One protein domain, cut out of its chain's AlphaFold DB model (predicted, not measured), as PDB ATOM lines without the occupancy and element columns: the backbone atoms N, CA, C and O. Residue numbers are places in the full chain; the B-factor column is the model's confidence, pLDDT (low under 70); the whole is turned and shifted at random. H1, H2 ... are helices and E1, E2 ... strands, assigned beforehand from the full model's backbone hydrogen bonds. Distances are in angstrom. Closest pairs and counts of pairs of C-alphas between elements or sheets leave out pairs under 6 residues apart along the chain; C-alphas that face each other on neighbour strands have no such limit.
ATOM      1  N   LEU A 108       3.067  15.019  42.170       72.19
ATOM      2  CA  LEU A 108       2.546  13.899  41.409       72.19
ATOM      3  C   LEU A 108       3.103  12.625  42.037       72.19
ATOM      4  O   LEU A 108       4.312  12.403  42.026       72.19
ATOM      5  N   SER A 109       2.224  11.811  42.618       74.12
ATOM      6  CA  SER A 109       2.599  10.507  43.162       74.12
ATOM      7  C   SER A 109       1.863   9.366  42.468       74.12
ATOM      8  O   SER A 109       0.664   9.472  42.179       74.12
ATOM      9  N   SER A 110       2.605   8.289  42.209       76.94
ATOM     10  CA  SER A 110       2.105   6.988  41.772       76.94
ATOM     11  C   SER A 110       2.462   5.967  42.826       76.94
ATOM     12  O   SER A 110       3.633   5.880  43.188       76.94
ATOM     13  N   THR A 111       1.500   5.161  43.262       83.38
ATOM     14  CA  THR A 111       1.798   3.921  43.981       83.38
ATOM     15  C   THR A 111       1.229   2.753  43.197       83.38
ATOM     16  O   THR A 111       0.035   2.727  42.889       83.38
ATOM     17  N   LEU A 112       2.080   1.776  42.921       87.56
ATOM     18  CA  LEU A 112       1.775   0.563  42.189       87.56
ATOM     19  C   LEU A 112       2.185  -0.647  43.024       87.56
ATOM     20  O   LEU A 112       3.271  -0.684  43.595       87.56
ATOM     21  N   ARG A 113       1.310  -1.648  43.079       91.19
ATOM     22  CA  ARG A 113       1.616  -2.969  43.627       91.19
ATOM     23  C   ARG A 113       1.270  -4.002  42.575       91.19
ATOM     24  O   ARG A 113       0.118  -4.062  42.149       91.19
ATOM     25  N   THR A 114       2.255  -4.769  42.135       94.12
ATOM     26  CA  THR A 114       2.066  -5.768  41.081       94.12
ATOM     27  C   THR A 114       3.063  -6.911  41.216       94.12
ATOM     28  O   THR A 114       4.051  -6.797  41.934       94.12
ATOM     29  N   THR A 115       2.808  -7.993  40.493       95.94
ATOM     30  CA  THR A 115       3.724  -9.121  40.351       95.94
ATOM     31  C   THR A 115       4.242  -9.141  38.919       95.94
ATOM     32  O   THR A 115       3.438  -9.123  37.986       95.94
ATOM     33  N   ILE A 116       5.560  -9.208  38.736       96.81
ATOM     34  CA  ILE A 116       6.192  -9.389  37.419       96.81
ATOM     35  C   ILE A 116       7.060 -10.644  37.400       96.81
ATOM     36  O   ILE A 116       7.540 -11.105  38.435       96.81
ATOM     37  N   ARG A 117       7.255 -11.241  36.230       97.56
ATOM     38  CA  ARG A 117       8.062 -12.452  36.057       97.56
ATOM     39  C   ARG A 117       9.545 -12.114  35.946       97.56
ATOM     40  O   ARG A 117       9.957 -10.982  35.714       97.56
ATOM     41  N   LYS A 118      10.384 -13.139  36.084       96.62
ATOM     42  CA  LYS A 118      11.811 -13.015  35.766       96.62
ATOM     43  C   LYS A 118      11.998 -12.690  34.285       96.62
ATOM     44  O   LYS A 118      11.428 -13.370  33.437       96.62
ATOM     45  N   GLY A 119      12.856 -11.714  34.000       96.88
ATOM     46  CA  GLY A 119      13.075 -11.226  32.638       96.88
ATOM     47  C   GLY A 119      11.974 -10.291  32.141       96.88
ATOM     48  O   GLY A 119      11.928 -10.024  30.944       96.88
ATOM     49  N   GLU A 120      11.097  -9.820  33.032       98.06
ATOM     50  CA  GLU A 120      10.196  -8.705  32.766       98.06
ATOM     51  C   GLU A 120      10.712  -7.427  33.439       98.06
ATOM     52  O   GLU A 120      11.441  -7.458  34.436       98.06
ATOM     53  N   VAL A 121      10.291  -6.295  32.892       96.94
ATOM     54  CA  VAL A 121      10.492  -4.957  33.436       96.94
ATOM     55  C   VAL A 121       9.145  -4.358  33.801       96.94
ATOM     56  O   VAL A 121       8.145  -4.587  33.125       96.94
ATOM     57  N   LEU A 122       9.124  -3.564  34.861       95.88
ATOM     58  CA  LEU A 122       7.963  -2.787  35.257       95.88
ATOM     59  C   LEU A 122       8.074  -1.372  34.698       95.88
ATOM     60  O   LEU A 122       9.052  -0.683  34.988       95.88
ATOM     61  N   VAL A 123       7.061  -0.927  33.961       94.06
ATOM     62  CA  VAL A 123       6.936   0.442  33.455       94.06
ATOM     63  C   VAL A 123       5.729   1.108  34.109       94.06
ATOM     64  O   VAL A 123       4.627   0.566  34.112       94.06
ATOM     65  N   THR A 124       5.918   2.293  34.683       91.12
ATOM     66  CA  THR A 124       4.835   3.102  35.263       91.12
ATOM     67  C   THR A 124       5.093   4.581  35.007       91.12
ATOM     68  O   THR A 124       6.224   4.979  34.741       91.12
ATOM     69  N   GLY A 125       4.070   5.426  35.110       87.62
ATOM     70  CA  GLY A 125       4.211   6.870  34.937       87.62
ATOM     71  C   GLY A 125       3.188   7.405  33.949       87.62
ATOM     72  O   GLY A 125       1.997   7.259  34.178       87.62
ATOM     73  N   GLY A 126       3.635   8.081  32.896       87.81
ATOM     74  CA  GLY A 126       2.759   8.765  31.942       87.81
ATOM     75  C   GLY A 126       2.227  10.100  32.459       87.81
ATOM     76  O   GLY A 126       1.201  10.589  31.980       87.81
ATOM     77  N   TYR A 127       2.910  10.700  33.439       85.31
ATOM     78  CA  TYR A 127       2.597  12.042  33.921       85.31
ATOM     79  C   TYR A 127       3.010  13.081  32.897       85.31
ATOM     80  O   TYR A 127       4.176  13.123  32.507       85.31
ATOM     81  N   GLN A 128       2.070  13.940  32.510       86.25
ATOM     82  CA  GLN A 128       2.408  15.101  31.702       86.25
ATOM     83  C   GLN A 128       2.985  16.219  32.582       86.25
ATOM     84  O   GLN A 128       2.317  16.688  33.508       86.25
ATOM     85  N   THR A 129       4.207  16.653  32.289       83.69
ATOM     86  CA  THR A 129       4.875  17.790  32.934       83.69
ATOM     87  C   THR A 129       4.417  19.126  32.349       83.69
ATOM     88  O   THR A 129       3.723  19.180  31.331       83.69
ATOM     89  N   ALA A 130       4.777  20.234  33.005       83.12
ATOM     90  CA  ALA A 130       4.348  21.582  32.617       83.12
ATOM     91  C   ALA A 130       4.834  21.995  31.213       83.12
ATOM     92  O   ALA A 130       4.153  22.742  30.512       83.12
ATOM     93  N   ASP A 131       5.979  21.471  30.782       85.31
ATOM     94  CA  ASP A 131       6.538  21.633  29.436       85.31
ATOM     95  C   ASP A 131       5.893  20.715  28.375       85.31
ATOM     96  O   ASP A 131       6.266  20.751  27.201       85.31
ATOM     97  N   GLY A 132       4.898  19.914  28.767       88.25
ATOM     98  CA  GLY A 132       4.124  19.046  27.887       88.25
ATOM     99  C   GLY A 132       4.748  17.676  27.618       88.25
ATOM    100  O   GLY A 132       4.165  16.920  26.834       88.25
ATOM    101  N   ARG A 133       5.882  17.348  28.248       91.50
ATOM    102  CA  ARG A 133       6.545  16.036  28.144       91.50
ATOM    103  C   ARG A 133       5.871  15.002  29.043       91.50
ATOM    104  O   ARG A 133       5.118  15.348  29.946       91.50
ATOM    105  N   PHE A 134       6.148  13.728  28.796       90.94
ATOM    106  CA  PHE A 134       5.662  12.599  29.583       90.94
ATOM    107  C   PHE A 134       6.811  11.936  30.321       90.94
ATOM    108  O   PHE A 134       7.864  11.710  29.726       90.94
ATOM    109  N   GLN A 135       6.602  11.624  31.600       89.88
ATOM    110  CA  GLN A 135       7.605  10.973  32.436       89.88
ATOM    111  C   GLN A 135       7.234   9.541  32.800       89.88
ATOM    112  O   GLN A 135       6.100   9.271  33.204       89.88
ATOM    113  N   PHE A 136       8.208   8.639  32.696       90.81
ATOM    114  CA  PHE A 136       8.062   7.220  33.003       90.81
ATOM    115  C   PHE A 136       9.213   6.721  33.871       90.81
ATOM    116  O   PHE A 136      10.373   7.093  33.686       90.81
ATOM    117  N   ALA A 137       8.876   5.825  34.785       91.69
ATOM    118  CA  ALA A 137       9.795   5.045  35.586       91.69
ATOM    119  C   ALA A 137       9.840   3.616  35.047       91.69
ATOM    120  O   ALA A 137       8.797   3.000  34.825       91.69
ATOM    121  N   ILE A 138      11.049   3.088  34.876       94.12
ATOM    122  CA  ILE A 138      11.285   1.697  34.501       94.12
ATOM    123  C   ILE A 138      12.106   1.038  35.602       94.12
ATOM    124  O   ILE A 138      13.153   1.559  36.001       94.12
ATOM    125  N   VAL A 139      11.650  -0.124  36.057       95.50
ATOM    126  CA  VAL A 139      12.324  -0.940  37.065       95.50
ATOM    127  C   VAL A 139      12.515  -2.350  36.525       95.50
ATOM    128  O   VAL A 139      11.556  -3.042  36.205       95.50
ATOM    129  N   GLU A 140      13.767  -2.783  36.446       96.81
ATOM    130  CA  GLU A 140      14.151  -4.122  36.009       96.81
ATOM    131  C   GLU A 140      14.803  -4.876  37.176       96.81
ATOM    132  O   GLU A 140      15.967  -4.617  37.507       96.81
ATOM    133  N   PRO A 141      14.069  -5.786  37.838       97.25
ATOM    134  CA  PRO A 141      14.627  -6.628  38.882       97.25
ATOM    135  C   PRO A 141      15.360  -7.836  38.292       97.25
ATOM    136  O   PRO A 141      14.884  -8.539  37.400       97.25
ATOM    137  N   THR A 142      16.516  -8.139  38.862       97.31
ATOM    138  CA  THR A 142      17.296  -9.339  38.550       97.31
ATOM    139  C   THR A 142      17.761  -9.990  39.843       97.31
ATOM    140  O   THR A 142      18.048  -9.309  40.821       97.31
ATOM    141  N   LEU A 143      17.817 -11.323  39.882       96.81
ATOM    142  CA  LEU A 143      18.387 -12.014  41.037       96.81
ATOM    143  C   LEU A 143      19.908 -11.974  40.957       96.81
ATOM    144  O   LEU A 143      20.488 -12.298  39.920       96.81
ATOM    145  N   GLN A 144      20.541 -11.648  42.074       96.12
ATOM    146  CA  GLN A 144      21.987 -11.664  42.204       96.12
ATOM    147  C   GLN A 144      22.378 -12.427  43.466       96.12
ATOM    148  O   GLN A 144      21.906 -12.137  44.560       96.12
ATOM    149  N   THR A 145      23.261 -13.411  43.315       95.25
ATOM    150  CA  THR A 145      23.853 -14.113  44.456       95.25
ATOM    151  C   THR A 145      24.994 -13.275  45.025       95.25
ATOM    152  O   THR A 145      25.924 -12.913  44.301       95.25
ATOM    153  N   MET A 146      24.909 -12.952  46.313       93.44
ATOM    154  CA  MET A 146      25.944 -12.236  47.053       93.44
ATOM    155  C   MET A 146      27.128 -13.156  47.398       93.44
ATOM    156  O   MET A 146      27.085 -14.373  47.212       93.44
ATOM    157  N   ALA A 147      28.228 -12.572  47.886       92.44
ATOM    158  CA  ALA A 147      29.462 -13.307  48.187       92.44
ATOM    159  C   ALA A 147      29.315 -14.336  49.327       92.44
ATOM    160  O   ALA A 147      30.084 -15.294  49.391       92.44
ATOM    161  N   ASP A 148      28.342 -14.142  50.212       92.19
ATOM    162  CA  ASP A 148      27.968 -15.037  51.315       92.19
ATOM    163  C   ASP A 148      26.989 -16.152  50.898       92.19
ATOM    164  O   ASP A 148      26.709 -17.053  51.688       92.19
ATOM    165  N   GLY A 149      26.521 -16.141  49.646       93.00
ATOM    166  CA  GLY A 149      25.542 -17.089  49.119       93.00
ATOM    167  C   GLY A 149      24.087 -16.660  49.309       93.00
ATOM    168  O   GLY A 149      23.197 -17.382  48.852       93.00
ATOM    169  N   GLU A 150      23.825 -15.504  49.927       93.81
ATOM    170  CA  GLU A 150      22.476 -14.949  50.014       93.81
ATOM    171  C   GLU A 150      21.988 -14.465  48.644       93.81
ATOM    172  O   GLU A 150      22.762 -14.123  47.745       93.81
ATOM    173  N   THR A 151      20.668 -14.484  48.456       95.06
ATOM    174  CA  THR A 151      20.039 -14.000  47.225       95.06
ATOM    175  C   THR A 151      19.526 -12.590  47.441       95.06
ATOM    176  O   THR A 151      18.689 -12.354  48.307       95.06
ATOM    177  N   ALA A 152      20.006 -11.676  46.609       96.81
ATOM    178  CA  ALA A 152      19.583 -10.292  46.548       96.81
ATOM    179  C   ALA A 152      18.774 -10.025  45.281       96.81
ATOM    180  O   ALA A 152      18.886 -10.743  44.279       96.81
ATOM    181  N   ILE A 153      18.026  -8.933  45.303       97.75
ATOM    182  CA  ILE A 153      17.357  -8.366  44.143       97.75
ATOM    183  C   ILE A 153      18.162  -7.142  43.706       97.75
ATOM    184  O   ILE A 153      18.269  -6.147  44.420       97.75
ATOM    185  N   HIS A 154      18.755  -7.232  42.522       96.81
ATOM    186  CA  HIS A 154      19.392  -6.118  41.844       96.81
ATOM    187  C   HIS A 154      18.340  -5.371  41.017       96.81
ATOM    188  O   HIS A 154      17.779  -5.922  40.069       96.81
ATOM    189  N   LEU A 155      18.072  -4.126  41.393       96.12
ATOM    190  CA  LEU A 155      17.132  -3.222  40.747       96.12
ATOM    191  C   LEU A 155      17.886  -2.283  39.806       96.12
ATOM    192  O   LEU A 155      18.540  -1.335  40.250       96.12
ATOM    193  N   ALA A 156      17.761  -2.515  38.501       95.25
ATOM    194  CA  ALA A 156      18.186  -1.555  37.495       95.25
ATOM    195  C   ALA A 156      17.044  -0.580  37.206       95.25
ATOM    196  O   ALA A 156      15.942  -0.985  36.838       95.25
ATOM    197  N   THR A 157      17.303   0.713  37.385       93.44
ATOM    198  CA  THR A 157      16.261   1.739  37.327       93.44
ATOM    199  C   THR A 157      16.565   2.747  36.229       93.44
ATOM    200  O   THR A 157      17.719   3.119  35.989       93.44
ATOM    201  N   ARG A 158      15.534   3.161  35.495       92.19
ATOM    202  CA  ARG A 158      15.644   4.148  34.419       92.19
ATOM    203  C   ARG A 158      14.478   5.119  34.514       92.19
ATOM    204  O   ARG A 158      13.372   4.738  34.888       92.19
ATOM    205  N   HIS A 159      14.742   6.364  34.160       91.31
ATOM    206  CA  HIS A 159      13.745   7.410  34.053       91.31
ATOM    207  C   HIS A 159      13.739   7.939  32.622       91.31
ATOM    208  O   HIS A 159      14.790   8.276  32.072       91.31
ATOM    209  N   LEU A 160      12.557   7.995  32.021       91.94
ATOM    210  CA  LEU A 160      12.344   8.503  30.674       91.94
ATOM    211  C   LEU A 160      11.525   9.782  30.743       91.94
ATOM    212  O   LEU A 160      10.478   9.806  31.384       91.94
ATOM    213  N   SER A 161      11.966  10.813  30.032       92.19
ATOM    214  CA  SER A 161      11.144  11.965  29.678       92.19
ATOM    215  C   SER A 161      11.065  12.054  28.160       92.19
ATOM    216  O   SER A 161      12.089  11.942  27.493       92.19
ATOM    217  N   MET A 162       9.872  12.207  27.591       95.00
ATOM    218  CA  MET A 162       9.711  12.236  26.134       95.00
ATOM    219  C   MET A 162       8.511  13.061  25.673       95.00
ATOM    220  O   MET A 162       7.579  13.296  26.441       95.00
ATOM    221  N   GLY A 163       8.518  13.504  24.416       94.81
ATOM    222  CA  GLY A 163       7.349  14.122  23.797       94.81
ATOM    223  C   GLY A 163       6.247  13.116  23.447       94.81
ATOM    224  O   GLY A 163       6.439  11.900  23.465       94.81
ATOM    225  N   ALA A 164       5.068  13.640  23.098       93.06
ATOM    226  CA  ALA A 164       3.898  12.830  22.745       93.06
ATOM    227  C   ALA A 164       4.140  11.915  21.530       93.06
ATOM    228  O   ALA A 164       3.611  10.810  21.486       93.06
ATOM    229  N   GLU A 165       4.924  12.374  20.547       93.81
ATOM    230  CA  GLU A 165       5.226  11.609  19.332       93.81
ATOM    231  C   GLU A 165       6.040  10.351  19.653       93.81
ATOM    232  O   GLU A 165       5.638   9.254  19.265       93.81
ATOM    233  N   ALA A 166       7.124  10.500  20.421       94.69
ATOM    234  CA  ALA A 166       7.937   9.379  20.881       94.69
ATOM    235  C   ALA A 166       7.110   8.403  21.735       94.69
ATOM    236  O   ALA A 166       7.112   7.207  21.462       94.69
ATOM    237  N   MET A 167       6.317   8.904  22.688       94.38
ATOM    238  CA  MET A 167       5.449   8.070  23.534       94.38
ATOM    239  C   MET A 167       4.474   7.212  22.715       94.38
ATOM    240  O   MET A 167       4.359   6.011  22.958       94.38
ATOM    241  N   LEU A 168       3.791   7.821  21.740       92.94
ATOM    242  CA  LEU A 168       2.844   7.126  20.863       92.94
ATOM    243  C   LEU A 168       3.537   6.094  19.967       92.94
ATOM    244  O   LEU A 168       2.956   5.049  19.691       92.94
ATOM    245  N   SER A 169       4.760   6.377  19.506       93.69
ATOM    246  CA  SER A 169       5.498   5.461  18.626       93.69
ATOM    247  C   SER A 169       5.817   4.124  19.295       93.69
ATOM    248  O   SER A 169       5.745   3.087  18.641       93.69
ATOM    249  N   VAL A 170       6.069   4.148  20.606       93.12
ATOM    250  CA  VAL A 170       6.429   2.963  21.394       93.12
ATOM    251  C   VAL A 170       5.265   2.397  22.210       93.12
ATOM    252  O   VAL A 170       5.470   1.506  23.025       93.12
ATOM    253  N   GLY A 171       4.045   2.912  22.018       91.44
ATOM    254  CA  GLY A 171       2.833   2.386  22.655       91.44
ATOM    255  C   GLY A 171       2.718   2.638  24.162       91.44
ATOM    256  O   GLY A 171       1.984   1.928  24.839       91.44
ATOM    257  N   LEU A 172       3.420   3.641  24.702       91.94
ATOM    258  CA  LEU A 172       3.332   4.013  26.124       91.94
ATOM    259  C   LEU A 172       2.147   4.948  26.437       91.94
ATOM    260  O   LEU A 172       1.989   5.402  27.571       91.94
ATOM    261  N   ASP A 173       1.305   5.260  25.451       89.56
ATOM    262  CA  ASP A 173       0.139   6.134  25.611       89.56
ATOM    263  C   ASP A 173      -0.959   5.526  26.496       89.56
ATOM    264  O   ASP A 173      -1.724   6.265  27.118       89.56
ATOM    265  N   SER A 174      -0.991   4.199  26.635       87.56
ATOM    266  CA  SER A 174      -1.869   3.482  27.573       87.56
ATOM    267  C   SER A 174      -1.637   3.873  29.036       87.56
ATOM    268  O   SER A 174      -2.570   3.841  29.843       87.56
ATOM    269  N   LEU A 175      -0.408   4.270  29.373       87.50
ATOM    270  CA  LEU A 175       0.005   4.674  30.713       87.50
ATOM    271  C   LEU A 175      -0.226   6.168  30.979       87.50
ATOM    272  O   LEU A 175      -0.009   6.631  32.098       87.50
ATOM    273  N   GLN A 176      -0.673   6.943  29.986       85.69
ATOM    274  CA  GLN A 176      -0.889   8.377  30.145       85.69
ATOM    275  C   GLN A 176      -1.911   8.675  31.255       85.69
ATOM    276  O   GLN A 176      -3.048   8.202  31.235       85.69
ATOM    277  N   THR A 177      -1.552   9.564  32.186       75.00
ATOM    278  CA  THR A 177      -2.481  10.094  33.191       75.00
ATOM    279  C   THR A 177      -2.458  11.617  33.234       75.00
ATOM    280  O   THR A 177      -1.421  12.268  33.127       75.00
ATOM    281  N   THR A 178      -3.636  12.201  33.436       63.44
ATOM    282  CA  THR A 178      -3.819  13.644  33.665       63.44
ATOM    283  C   THR A 178      -4.212  13.965  35.105       63.44
ATOM    284  O   THR A 178      -4.316  15.133  35.482       63.44
ATOM    285  N   ALA A 179      -4.444  12.942  35.929       60.41
ATOM    286  CA  ALA A 179      -4.873  13.107  37.306       60.41
ATOM    287  C   ALA A 179      -3.664  13.047  38.249       60.41
ATOM    288  O   ALA A 179      -2.897  12.086  38.238       60.41
ATOM    289  N   GLY A 180      -3.501  14.088  39.069       56.88
ATOM    290  CA  GLY A 180      -2.549  14.070  40.179       56.88
ATOM    291  C   GLY A 180      -3.039  13.127  41.281       56.88
ATOM    292  O   GLY A 180      -4.237  13.096  41.568       56.88
ATOM    293  N   ASN A 181      -2.116  12.381  41.894       54.41
ATOM    294  CA  ASN A 181      -2.380  11.436  42.987       54.41
ATOM    295  C   ASN A 181      -3.390  10.328  42.633       54.41
ATOM    296  O   ASN A 181      -4.394  10.140  43.327       54.41
ATOM    297  N   THR A 182      -3.140   9.587  41.550       55.84
ATOM    298  CA  THR A 182      -3.919   8.394  41.190       55.84
ATOM    299  C   THR A 182      -3.180   7.101  41.512       55.84
ATOM    300  O   THR A 182      -1.964   7.008  41.374       55.84
ATOM    301  N   LEU A 183      -3.945   6.072  41.894       56.03
ATOM    302  CA  LEU A 183      -3.528   4.679  41.720       56.03
ATOM    303  C   LEU A 183      -3.307   4.480  40.218       56.03
ATOM    304  O   LEU A 183      -4.281   4.427  39.463       56.03
ATOM    305  N   GLN A 184      -2.053   4.487  39.778       64.06
ATOM    306  CA  GLN A 184      -1.740   4.285  38.373       64.06
ATOM    307  C   GLN A 184      -1.800   2.807  38.012       64.06
ATOM    308  O   GLN A 184      -1.602   1.919  38.843       64.06
ATOM    309  N   HIS A 185      -2.035   2.566  36.729       70.81
ATOM    310  CA  HIS A 185      -1.696   1.304  36.105       70.81
ATOM    311  C   HIS A 185      -0.206   1.341  35.754       70.81
ATOM    312  O   HIS A 185       0.290   2.369  35.299       70.81
ATOM    313  N   GLY A 186       0.499   0.245  36.008       84.94
ATOM    314  CA  GLY A 186       1.791  -0.019  35.389       84.94
ATOM    315  C   GLY A 186       1.683  -1.260  34.523       84.94
ATOM    316  O   GLY A 186       0.756  -2.061  34.682       84.94
ATOM    317  N   GLU A 187       2.628  -1.407  33.614       91.75
ATOM    318  CA  GLU A 187       2.696  -2.519  32.682       91.75
ATOM    319  C   GLU A 187       3.976  -3.321  32.905       91.75
ATOM    320  O   GLU A 187       5.018  -2.778  33.273       91.75
ATOM    321  N   ALA A 188       3.870  -4.633  32.710       94.62
ATOM    322  CA  ALA A 188       4.994  -5.553  32.750       94.62
ATOM    323  C   ALA A 188       5.350  -5.936  31.315       94.62
ATOM    324  O   ALA A 188       4.493  -6.454  30.597       94.62
ATOM    325  N   TRP A 189       6.568  -5.624  30.891       96.12
ATOM    326  CA  TRP A 189       7.052  -5.857  29.528       96.12
ATOM    327  C   TRP A 189       8.217  -6.837  29.562       96.12
ATOM    328  O   TRP A 189       8.921  -6.914  30.566       96.12
ATOM    329  N   GLU A 190       8.474  -7.570  28.482       97.44
ATOM    330  CA  GLU A 190       9.671  -8.414  28.431       97.44
ATOM    331  C   GLU A 190      10.940  -7.539  28.376       97.44
ATOM    332  O   GLU A 190      10.996  -6.535  27.666       97.44
ATOM    333  N   SER A 191      12.009  -7.919  29.088       95.75
ATOM    334  CA  SER A 191      13.274  -7.159  29.102       95.75
ATOM    335  C   SER A 191      13.862  -6.970  27.701       95.75
ATOM    336  O   SER A 191      14.458  -5.931  27.417       95.75
ATOM    337  N   ALA A 192      13.696  -7.962  26.818       95.12
ATOM    338  CA  ALA A 192      14.138  -7.881  25.428       95.12
ATOM    339  C   ALA A 192      13.338  -6.838  24.632       95.12
ATOM    340  O   ALA A 192      13.939  -5.991  23.976       95.12
ATOM    341  N   GLU A 193      12.010  -6.849  24.760       95.25
ATOM    342  CA  GLU A 193      11.119  -5.856  24.150       95.25
ATOM    343  C   GLU A 193      11.457  -4.441  24.638       95.25
ATOM    344  O   GLU A 193      11.672  -3.531  23.838       95.25
ATOM    345  N   MET A 194      11.636  -4.254  25.950       95.12
ATOM    346  CA  MET A 194      12.032  -2.956  26.500       95.12
ATOM    347  C   MET A 194      13.409  -2.501  25.997       95.12
ATOM    348  O   MET A 194      13.645  -1.300  25.841       95.12
ATOM    349  N   ALA A 195      14.349  -3.418  25.757       93.81
ATOM    350  CA  ALA A 195      15.655  -3.068  25.204       93.81
ATOM    351  C   ALA A 195      15.545  -2.557  23.758       93.81
ATOM    352  O   ALA A 195      16.218  -1.584  23.414       93.81
ATOM    353  N   GLU A 196      14.681  -3.164  22.941       95.00
ATOM    354  CA  GLU A 196      14.377  -2.709  21.579       95.00
ATOM    355  C   GLU A 196      13.703  -1.334  21.597       95.00
ATOM    356  O   GLU A 196      14.191  -0.404  20.952       95.00
ATOM    357  N   VAL A 197      12.678  -1.158  22.436       94.00
ATOM    358  CA  VAL A 197      11.992   0.128  22.627       94.00
ATOM    359  C   VAL A 197      12.963   1.212  23.091       94.00
ATOM    360  O   VAL A 197      12.954   2.330  22.585       94.00
ATOM    361  N   THR A 198      13.859   0.889  24.026       92.69
ATOM    362  CA  THR A 198      14.875   1.843  24.491       92.69
ATOM    363  C   THR A 198      15.801   2.260  23.345       92.69
ATOM    364  O   THR A 198      16.145   3.434  23.247       92.69
ATOM    365  N   GLN A 199      16.202   1.336  22.464       92.94
ATOM    366  CA  GLN A 199      17.032   1.667  21.301       92.94
ATOM    367  C   GLN A 199      16.295   2.541  20.286       92.94
ATOM    368  O   GLN A 199      16.898   3.468  19.748       92.94
ATOM    369  N   GLU A 200      15.012   2.275  20.045       93.88
ATOM    370  CA  GLU A 200      14.170   3.100  19.176       93.88
ATOM    371  C   GLU A 200      14.037   4.529  19.718       93.88
ATOM    372  O   GLU A 200      14.264   5.496  18.990       93.88
ATOM    373  N   LEU A 201      13.785   4.670  21.022       93.38
ATOM    374  CA  LEU A 201      13.671   5.966  21.691       93.38
ATOM    375  C   LEU A 201      14.947   6.817  21.593       93.38
ATOM    376  O   LEU A 201      14.859   8.040  21.522       93.38
ATOM    377  N   LEU A 202      16.133   6.204  21.525       90.94
ATOM    378  CA  LEU A 202      17.397   6.934  21.351       90.94
ATOM    379  C   LEU A 202      17.536   7.614  19.977       90.94
ATOM    380  O   LEU A 202      18.425   8.447  19.802       90.94
ATOM    381  N   ALA A 203      16.689   7.278  18.997       92.31
ATOM    382  CA  ALA A 203      16.656   7.958  17.704       92.31
ATOM    383  C   ALA A 203      15.904   9.303  17.746       92.31
ATOM    384  O   ALA A 203      16.037  10.111  16.821       92.31
ATOM    385  N   TYR A 204      15.129   9.553  18.803       92.75
ATOM    386  CA  TYR A 204      14.343  10.769  18.978       92.75
ATOM    387  C   TYR A 204      15.165  11.861  19.672       92.75
ATOM    388  O   TYR A 204      15.801  11.638  20.699       92.75
ATOM    389  N   ASN A 205      15.135  13.078  19.121       89.25
ATOM    390  CA  ASN A 205      15.858  14.224  19.694       89.25
ATOM    391  C   ASN A 205      15.159  14.820  20.926       89.25
ATOM    392  O   ASN A 205      15.743  15.648  21.618       89.25
ATOM    393  N   ASP A 206      13.901  14.451  21.164       89.56
ATOM    394  CA  ASP A 206      13.071  14.914  22.269       89.56
ATOM    395  C   ASP A 206      12.882  13.834  23.342       89.56
ATOM    396  O   ASP A 206      11.928  13.913  24.113       89.56
ATOM    397  N   VAL A 207      13.782  12.852  23.432       93.94
ATOM    398  CA  VAL A 207      13.810  11.856  24.509       93.94
ATOM    399  C   VAL A 207      15.010  12.099  25.416       93.94
ATOM    400  O   VAL A 207      16.155  12.086  24.971       93.94
ATOM    401  N   ASP A 208      14.742  12.234  26.712       91.94
ATOM    402  CA  ASP A 208      15.752  12.175  27.758       91.94
ATOM    403  C   ASP A 208      15.655  10.822  28.456       91.94
ATOM    404  O   ASP A 208      14.677  10.520  29.144       91.94
ATOM    405  N   LEU A 209      16.693  10.005  28.292       92.00
ATOM    406  CA  LEU A 209      16.865   8.775  29.050       92.00
ATOM    407  C   LEU A 209      17.907   9.006  30.134       92.00
ATOM    408  O   LEU A 209      19.105   9.112  29.870       92.00
ATOM    409  N   LEU A 210      17.443   9.011  31.373       88.81
ATOM    410  CA  LEU A 210      18.304   8.975  32.532       88.81
ATOM    411  C   LEU A 210      18.396   7.535  33.031       88.81
ATOM    412  O   LEU A 210      17.424   6.953  33.511       88.81
ATOM    413  N   THR A 211      19.593   6.963  32.963       86.69
ATOM    414  CA  THR A 211      19.870   5.719  33.684       86.69
ATOM    415  C   THR A 211      20.146   6.082  35.136       86.69
ATOM    416  O   THR A 211      21.131   6.754  35.440       86.69
ATOM    417  N   ALA A 212      19.223   5.704  36.012       76.12
ATOM    418  CA  ALA A 212      19.265   6.016  37.429       76.12
ATOM    419  C   ALA A 212      20.170   5.005  38.174       76.12
ATOM    420  O   ALA A 212      20.562   3.983  37.595       76.12
ATOM    421  N   PRO A 213      20.591   5.293  39.423       80.00
ATOM    422  CA  PRO A 213      21.438   4.375  40.172       80.00
ATOM    423  C   PRO A 213      20.772   3.007  40.335       80.00
ATOM    424  O   PRO A 213      19.554   2.875  40.475       80.00
ATOM    425  N   GLN A 214      21.612   1.982  40.299       89.94
ATOM    426  CA  GLN A 214      21.216   0.611  40.566       89.94
ATOM    427  C   GLN A 214      21.238   0.375  42.075       89.94
ATOM    428  O   GLN A 214      22.123   0.884  42.767       89.94
ATOM    429  N   ALA A 215      20.284  -0.401  42.578       91.81
ATOM    430  CA  ALA A 215      20.235  -0.796  43.980       91.81
ATOM    431  C   ALA A 215      20.341  -2.316  44.096       91.81
ATOM    432  O   ALA A 215      19.783  -3.046  43.283       91.81
ATOM    433  N   LEU A 216      21.054  -2.792  45.112       94.56
ATOM    434  CA  LEU A 216      21.062  -4.197  45.499       94.56
ATOM    435  C   LEU A 216      20.370  -4.285  46.855       94.56
ATOM    436  O   LEU A 216      20.870  -3.705  47.817       94.56
ATOM    437  N   VAL A 217      19.228  -4.962  46.917       95.88
ATOM    438  CA  VAL A 217      18.402  -5.046  48.129       95.88
ATOM    439  C   VAL A 217      18.053  -6.482  48.474       95.88
ATOM    440  O   VAL A 217      17.994  -7.347  47.596       95.88
ATOM    441  N   LEU A 218      17.840  -6.747  49.760       96.81
ATOM    442  CA  LEU A 218      17.298  -8.026  50.198       96.81
ATOM    443  C   LEU A 218      15.787  -8.085  49.908       96.81
ATOM    444  O   LEU A 218      15.129  -7.042  49.865       96.81
ATOM    445  N   PRO A 219      15.216  -9.284  49.694       96.81
ATOM    446  CA  PRO A 219      13.775  -9.434  49.508       96.81
ATOM    447  C   PRO A 219      12.982  -8.853  50.691       96.81
ATOM    448  O   PRO A 219      13.272  -9.155  51.849       96.81
ATOM    449  N   GLY A 220      11.992  -8.013  50.391       95.06
ATOM    450  CA  GLY A 220      11.138  -7.336  51.366       95.06
ATOM    451  C   GLY A 220      11.706  -6.030  51.940       95.06
ATOM    452  O   GLY A 220      10.990  -5.343  52.672       95.06
ATOM    453  N   GLU A 221      12.947  -5.657  51.616       96.19
ATOM    454  CA  GLU A 221      13.543  -4.378  52.027       96.19
ATOM    455  C   GLU A 221      13.269  -3.260  51.010       96.19
ATOM    456  O   GLU A 221      13.034  -3.514  49.827       96.19
ATOM    457  N   ASP A 222      13.273  -2.000  51.460       93.81
ATOM    458  CA  ASP A 222      13.067  -0.850  50.584       93.81
ATOM    459  C   ASP A 222      14.371  -0.328  49.960       93.81
ATOM    460  O   ASP A 222      15.402  -0.167  50.609       93.81
ATOM    461  N   ALA A 223      14.297  -0.011  48.670       93.50
ATOM    462  CA  ALA A 223      15.274   0.780  47.939       93.50
ATOM    463  C   ALA A 223      14.692   2.169  47.678       93.50
ATOM    464  O   ALA A 223      13.555   2.286  47.217       93.50
ATOM    465  N   GLU A 224      15.480   3.220  47.887       92.25
ATOM    466  CA  GLU A 224      15.119   4.577  47.478       92.25
ATOM    467  C   GLU A 224      16.156   5.126  46.496       92.25
ATOM    468  O   GLU A 224      17.360   5.125  46.751       92.25
ATOM    469  N   VAL A 225      15.665   5.606  45.357       88.19
ATOM    470  CA  VAL A 225      16.437   6.277  44.317       88.19
ATOM    471  C   VAL A 225      15.936   7.708  44.204       88.19
ATOM    472  O   VAL A 225      14.753   7.950  43.970       88.19
ATOM    473  N   MET A 226      16.848   8.666  44.346       85.88
ATOM    474  CA  MET A 226      16.560  10.090  44.195       85.88
ATOM    475  C   MET A 226      17.426  10.676  43.084       85.88
ATOM    476  O   MET A 226      18.649  10.523  43.108       85.88
ATOM    477  N   VAL A 227      16.805  11.370  42.130       77.00
ATOM    478  CA  VAL A 227      17.519  12.119  41.091       77.00
ATOM    479  C   VAL A 227      16.899  13.503  40.934       77.00
ATOM    480  O   VAL A 227      15.804  13.652  40.400       77.00
ATOM    481  N   GLY A 228      17.614  14.531  41.398       80.38
ATOM    482  CA  GLY A 228      17.033  15.867  41.524       80.38
ATOM    483  C   GLY A 228      15.828  15.812  42.459       80.38
ATOM    484  O   GLY A 228      15.946  15.316  43.579       80.38
ATOM    485  N   ASP A 229      14.676  16.261  41.969       79.12
ATOM    486  CA  ASP A 229      13.425  16.211  42.723       79.12
ATOM    487  C   ASP A 229      12.588  14.948  42.454       79.12
ATOM    488  O   ASP A 229      11.589  14.708  43.130       79.12
ATOM    489  N   TYR A 230      12.996  14.115  41.493       81.50
ATOM    490  CA  TYR A 230      12.373  12.818  41.258       81.50
ATOM    491  C   TYR A 230      12.779  11.840  42.363       81.50
ATOM    492  O   TYR A 230      13.967  11.667  42.659       81.50
ATOM    493  N   ARG A 231      11.792  11.164  42.949       87.94
ATOM    494  CA  ARG A 231      11.990  10.141  43.975       87.94
ATOM    495  C   ARG A 231      11.264   8.871  43.577       87.94
ATOM    496  O   ARG A 231      10.088   8.888  43.233       87.94
ATOM    497  N   MET A 232      11.955   7.752  43.700       90.69
ATOM    498  CA  MET A 232      11.396   6.434  43.481       90.69
ATOM    499  C   MET A 232      11.740   5.542  44.660       90.69
ATOM    500  O   MET A 232      12.906   5.385  45.004       90.69
ATOM    501  N   ARG A 233      10.720   4.950  45.269       93.25
ATOM    502  CA  ARG A 233      10.854   3.954  46.324       93.25
ATOM    503  C   ARG A 233      10.335   2.624  45.810       93.25
ATOM    504  O   ARG A 233       9.241   2.562  45.256       93.25
ATOM    505  N   THR A 234      11.108   1.566  45.986       94.69
ATOM    506  CA  THR A 234      10.752   0.224  45.532       94.69
ATOM    507  C   THR A 234      10.977  -0.762  46.660       94.69
ATOM    508  O   THR A 234      12.072  -0.820  47.204       94.69
ATOM    509  N   THR A 235       9.970  -1.560  46.980       97.00
ATOM    510  CA  THR A 235      10.076  -2.694  47.901       97.00
ATOM    511  C   THR A 235       9.800  -3.961  47.100       97.00
ATOM    512  O   THR A 235       8.634  -4.288  46.861       97.00
ATOM    513  N   PRO A 236      10.849  -4.625  46.582       97.19
ATOM    514  CA  PRO A 236      10.700  -5.878  45.868       97.19
ATOM    515  C   PRO A 236      10.761  -7.069  46.831       97.19
ATOM    516  O   PRO A 236      11.561  -7.096  47.763       97.19
ATOM    517  N   ASP A 237       9.978  -8.099  46.558       98.06
ATOM    518  CA  ASP A 237      10.066  -9.404  47.206       98.06
ATOM    519  C   ASP A 237      10.057 -10.505  46.141       98.06
ATOM    520  O   ASP A 237       9.626 -10.295  45.005       98.06
ATOM    521  N   ILE A 238      10.574 -11.680  46.475       97.38
ATOM    522  CA  ILE A 238      10.517 -12.845  45.596       97.38
ATOM    523  C   ILE A 238       9.155 -13.504  45.806       97.38
ATOM    524  O   ILE A 238       8.748 -13.755  46.939       97.38
ATOM    525  N   THR A 239       8.456 -13.831  44.720       97.25
ATOM    526  CA  THR A 239       7.167 -14.526  44.824       97.25
ATOM    527  C   THR A 239       7.312 -15.855  45.569       97.25
ATOM    528  O   THR A 239       8.354 -16.511  45.517       97.25
ATOM    529  N   VAL A 240       6.236 -16.320  46.211       94.56
ATOM    530  CA  VAL A 240       6.236 -17.580  46.989       94.56
ATOM    531  C   VAL A 240       6.680 -18.796  46.160       94.56
ATOM    532  O   VAL A 240       7.295 -19.722  46.686       94.56
ATOM    533  N   ASP A 241       6.376 -18.806  44.863       94.25
ATOM    534  CA  ASP A 241       6.776 -19.859  43.925       94.25
ATOM    535  C   ASP A 241       8.174 -19.646  43.308       94.25
ATOM    536  O   ASP A 241       8.659 -20.497  42.559       94.25
ATOM    537  N   GLY A 242       8.827 -18.519  43.602       93.56
ATOM    538  CA  GLY A 242      10.119 -18.133  43.051       93.56
ATOM    539  C   GLY A 242      10.103 -17.855  41.546       93.56
ATOM    540  O   GLY A 242      11.176 -17.804  40.932       93.56
ATOM    541  N   ALA A 243       8.930 -17.720  40.921       94.75
ATOM    542  CA  ALA A 243       8.792 -17.501  39.483       94.75
ATOM    543  C   ALA A 243       8.990 -16.032  39.072       94.75
ATOM    544  O   ALA A 243       9.288 -15.758  37.905       94.75
ATOM    545  N   GLY A 244       8.876 -15.093  40.012       96.69
ATOM    546  CA  GLY A 244       8.923 -13.665  39.732       96.69
ATOM    547  C   GLY A 244       9.222 -12.814  40.959       96.69
ATOM    548  O   GLY A 244       9.880 -13.262  41.902       96.69
ATOM    549  N   PHE A 245       8.734 -11.582  40.904       97.94
ATOM    550  CA  PHE A 245       8.908 -10.555  41.914       97.94
ATOM    551  C   PHE A 245       7.567  -9.901  42.232       97.94
ATOM    552  O   PHE A 245       6.862  -9.469  41.317       97.94
ATOM    553  N   ASP A 246       7.248  -9.791  43.514       97.44
ATOM    554  CA  ASP A 246       6.197  -8.905  44.001       97.44
ATOM    555  C   ASP A 246       6.825  -7.528  44.228       97.44
ATOM    556  O   ASP A 246       7.815  -7.402  44.942       97.44
ATOM    557  N   ILE A 247       6.302  -6.492  43.578       95.56
ATOM    558  CA  ILE A 247       6.884  -5.149  43.600       95.56
ATOM    559  C   ILE A 247       5.855  -4.161  44.118       95.56
ATOM    560  O   ILE A 247       4.804  -3.954  43.507       95.56
ATOM    561  N   GLU A 248       6.204  -3.490  45.211       94.75
ATOM    562  CA  GLU A 248       5.605  -2.221  45.595       94.75
ATOM    563  C   GLU A 248       6.501  -1.081  45.107       94.75
ATOM    564  O   GLU A 248       7.645  -0.944  45.531       94.75
ATOM    565  N   LEU A 249       5.990  -0.273  44.184       92.06
ATOM    566  CA  LEU A 249       6.691   0.853  43.584       92.06
ATOM    567  C   LEU A 249       5.936   2.137  43.892       92.06
ATOM    568  O   LEU A 249       4.739   2.246  43.634       92.06
ATOM    569  N   ARG A 250       6.653   3.134  44.397       89.75
ATOM    570  CA  ARG A 250       6.159   4.492  44.567       89.75
ATOM    571  C   ARG A 250       7.055   5.461  43.821       89.75
ATOM    572  O   ARG A 250       8.262   5.472  44.035       89.75
ATOM    573  N   VAL A 251       6.461   6.285  42.974       88.12
ATOM    574  CA  VAL A 251       7.151   7.344  42.236       88.12
ATOM    575  C   VAL A 251       6.571   8.677  42.674       88.12
ATOM    576  O   VAL A 251       5.354   8.825  42.723       88.12
ATOM    577  N   GLU A 252       7.427   9.630  43.013       85.25
ATOM    578  CA  GLU A 252       7.062  10.992  43.382       85.25
ATOM    579  C   GLU A 252       7.849  11.987  42.534       85.25
ATOM    580  O   GLU A 252       9.063  11.865  42.367       85.25
ATOM    581  N   GLN A 253       7.157  13.012  42.053       79.81
ATOM    582  CA  GLN A 253       7.759  14.151  41.380       79.81
ATOM    583  C   GLN A 253       7.031  15.423  41.823       79.81
ATOM    584  O   GLN A 253       5.798  15.410  41.895       79.81
ATOM    585  N   PRO A 254       7.724  16.540  42.100       71.31
ATOM    586  CA  PRO A 254       7.042  17.806  42.286       71.31
ATOM    587  C   PRO A 254       6.235  18.118  41.039       71.31
ATOM    588  O   PRO A 254       6.707  17.963  39.910       71.31
ATOM    589  N   ARG A 255       5.023  18.613  41.237       67.50
ATOM    590  CA  ARG A 255       4.340  19.308  40.168       67.50
ATOM    591  C   ARG A 255       5.125  20.593  39.948       67.50
ATOM    592  O   ARG A 255       5.175  21.446  40.833       67.50
TER     593      ARG A 255
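This is residues 108 to 255 of the 262 residues of an uncharacterized protein of Verrucomicrobiales bacterium (UniProt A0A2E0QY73). Two twisted antiparallel sheets lie face to face as a sandwich, with helices H3 and H2 over the face of one sheet that is turned away from the other. The helix-covered sheet, E2 to E7, is built round the long hairpins of E2, E3 and E4, with H1 grazing it; the other sheet, in the order E1, E10, E9, E8, has no helix on it. The printed part has 148 residues with three named helices and ten named strands, in the order E1 E2 E3 E4 H1 H2 E5 H3 E6 E7 E8 E9 E10, and its class is mixed. It is compact, with a radius of gyration of the C-alphas of 15.0 A, and elongated, spanning 47 by 30 by 26 A.

E1, residues 108 to 117, begins with C-alpha 108 at (2.546, 13.899, 41.409), runs 27.4 A and bends by 55 degrees at residue 114. E2, residues 120 to 128, measures 25.1 A; E3, residues 134 to 145, 35.6 A; and E4, residues 151 to 162, 35.2 A. H1, residues 164 to 169, and H2, residues 172 to 175, are short. E5 is residues 187 to 190, and H3, residues 191 to 201, runs 15.1 A from C-alpha 191 at (13.274, -7.159, 29.102). E6 is residues 207 to 211, E7 residues 215 to 217 and E8 residues 223 to 227. E9, residues 230 to 238, measures 26.1 A, and E10, residues 244 to 254, measures 31.6 A and ends with C-alpha 254 at (7.042, 17.806, 42.286).

In the branched sheet, E2, E3 and E4 form a meander, each strand the antiparallel neighbour of the one before. N 124 and O 137 of the hairpin E2 and E3 are 3.0 A apart, and N 140 and O 156 of the hairpin E3 and E4 are 2.8 A apart, both within hydrogen-bond range. E5 lies on the other side of E2 from E3, with N 121 and O 189 at 2.8 A. E4 has E3 on one side and E6 and E7 on the other: E6 pairs by N 159 and O 210, 2.8 A, and E7 by N 153 and O 217, 2.8 A. E8, E9 and E10 form a second meander, with N 225 and O 232 at 2.8 A and N 248 and O 235 at 3.0 A; the edge strand E1 is the antiparallel neighbour of E10, with N 112 and O 249 at 2.8 A, within hydrogen-bond range. The two sheets make a sandwich, two sheets face to face, with best planes 20 degrees apart and strands at 32 degrees. Across it, the closest C-alphas of E4 and E9 are those of Ile 153 and Pro 236, 7.3 A. H3 is on the branched sheet at a height of 9.1 A, over E4 and only just over E2 and E3, along the strands at 25 degrees to E4 on the local plane. H2 is on the same face, at a height of 6.6 A. In H1 and H3 every O i to N i+4 pair is within hydrogen-bond range; H2 is too short for such a pair.

The C-alphas farthest apart, those of Asp 131 and Asp 148, are 47.8 A apart, while those of Leu 108 and Arg 255 are 5.8 A apart. The printed part has no cut. The link from H2 to E5, 11 residues, is long; the other links are tight. The mean pLDDT of the printed part is 89.7, and residues 178 to 184 and 255 are under 70.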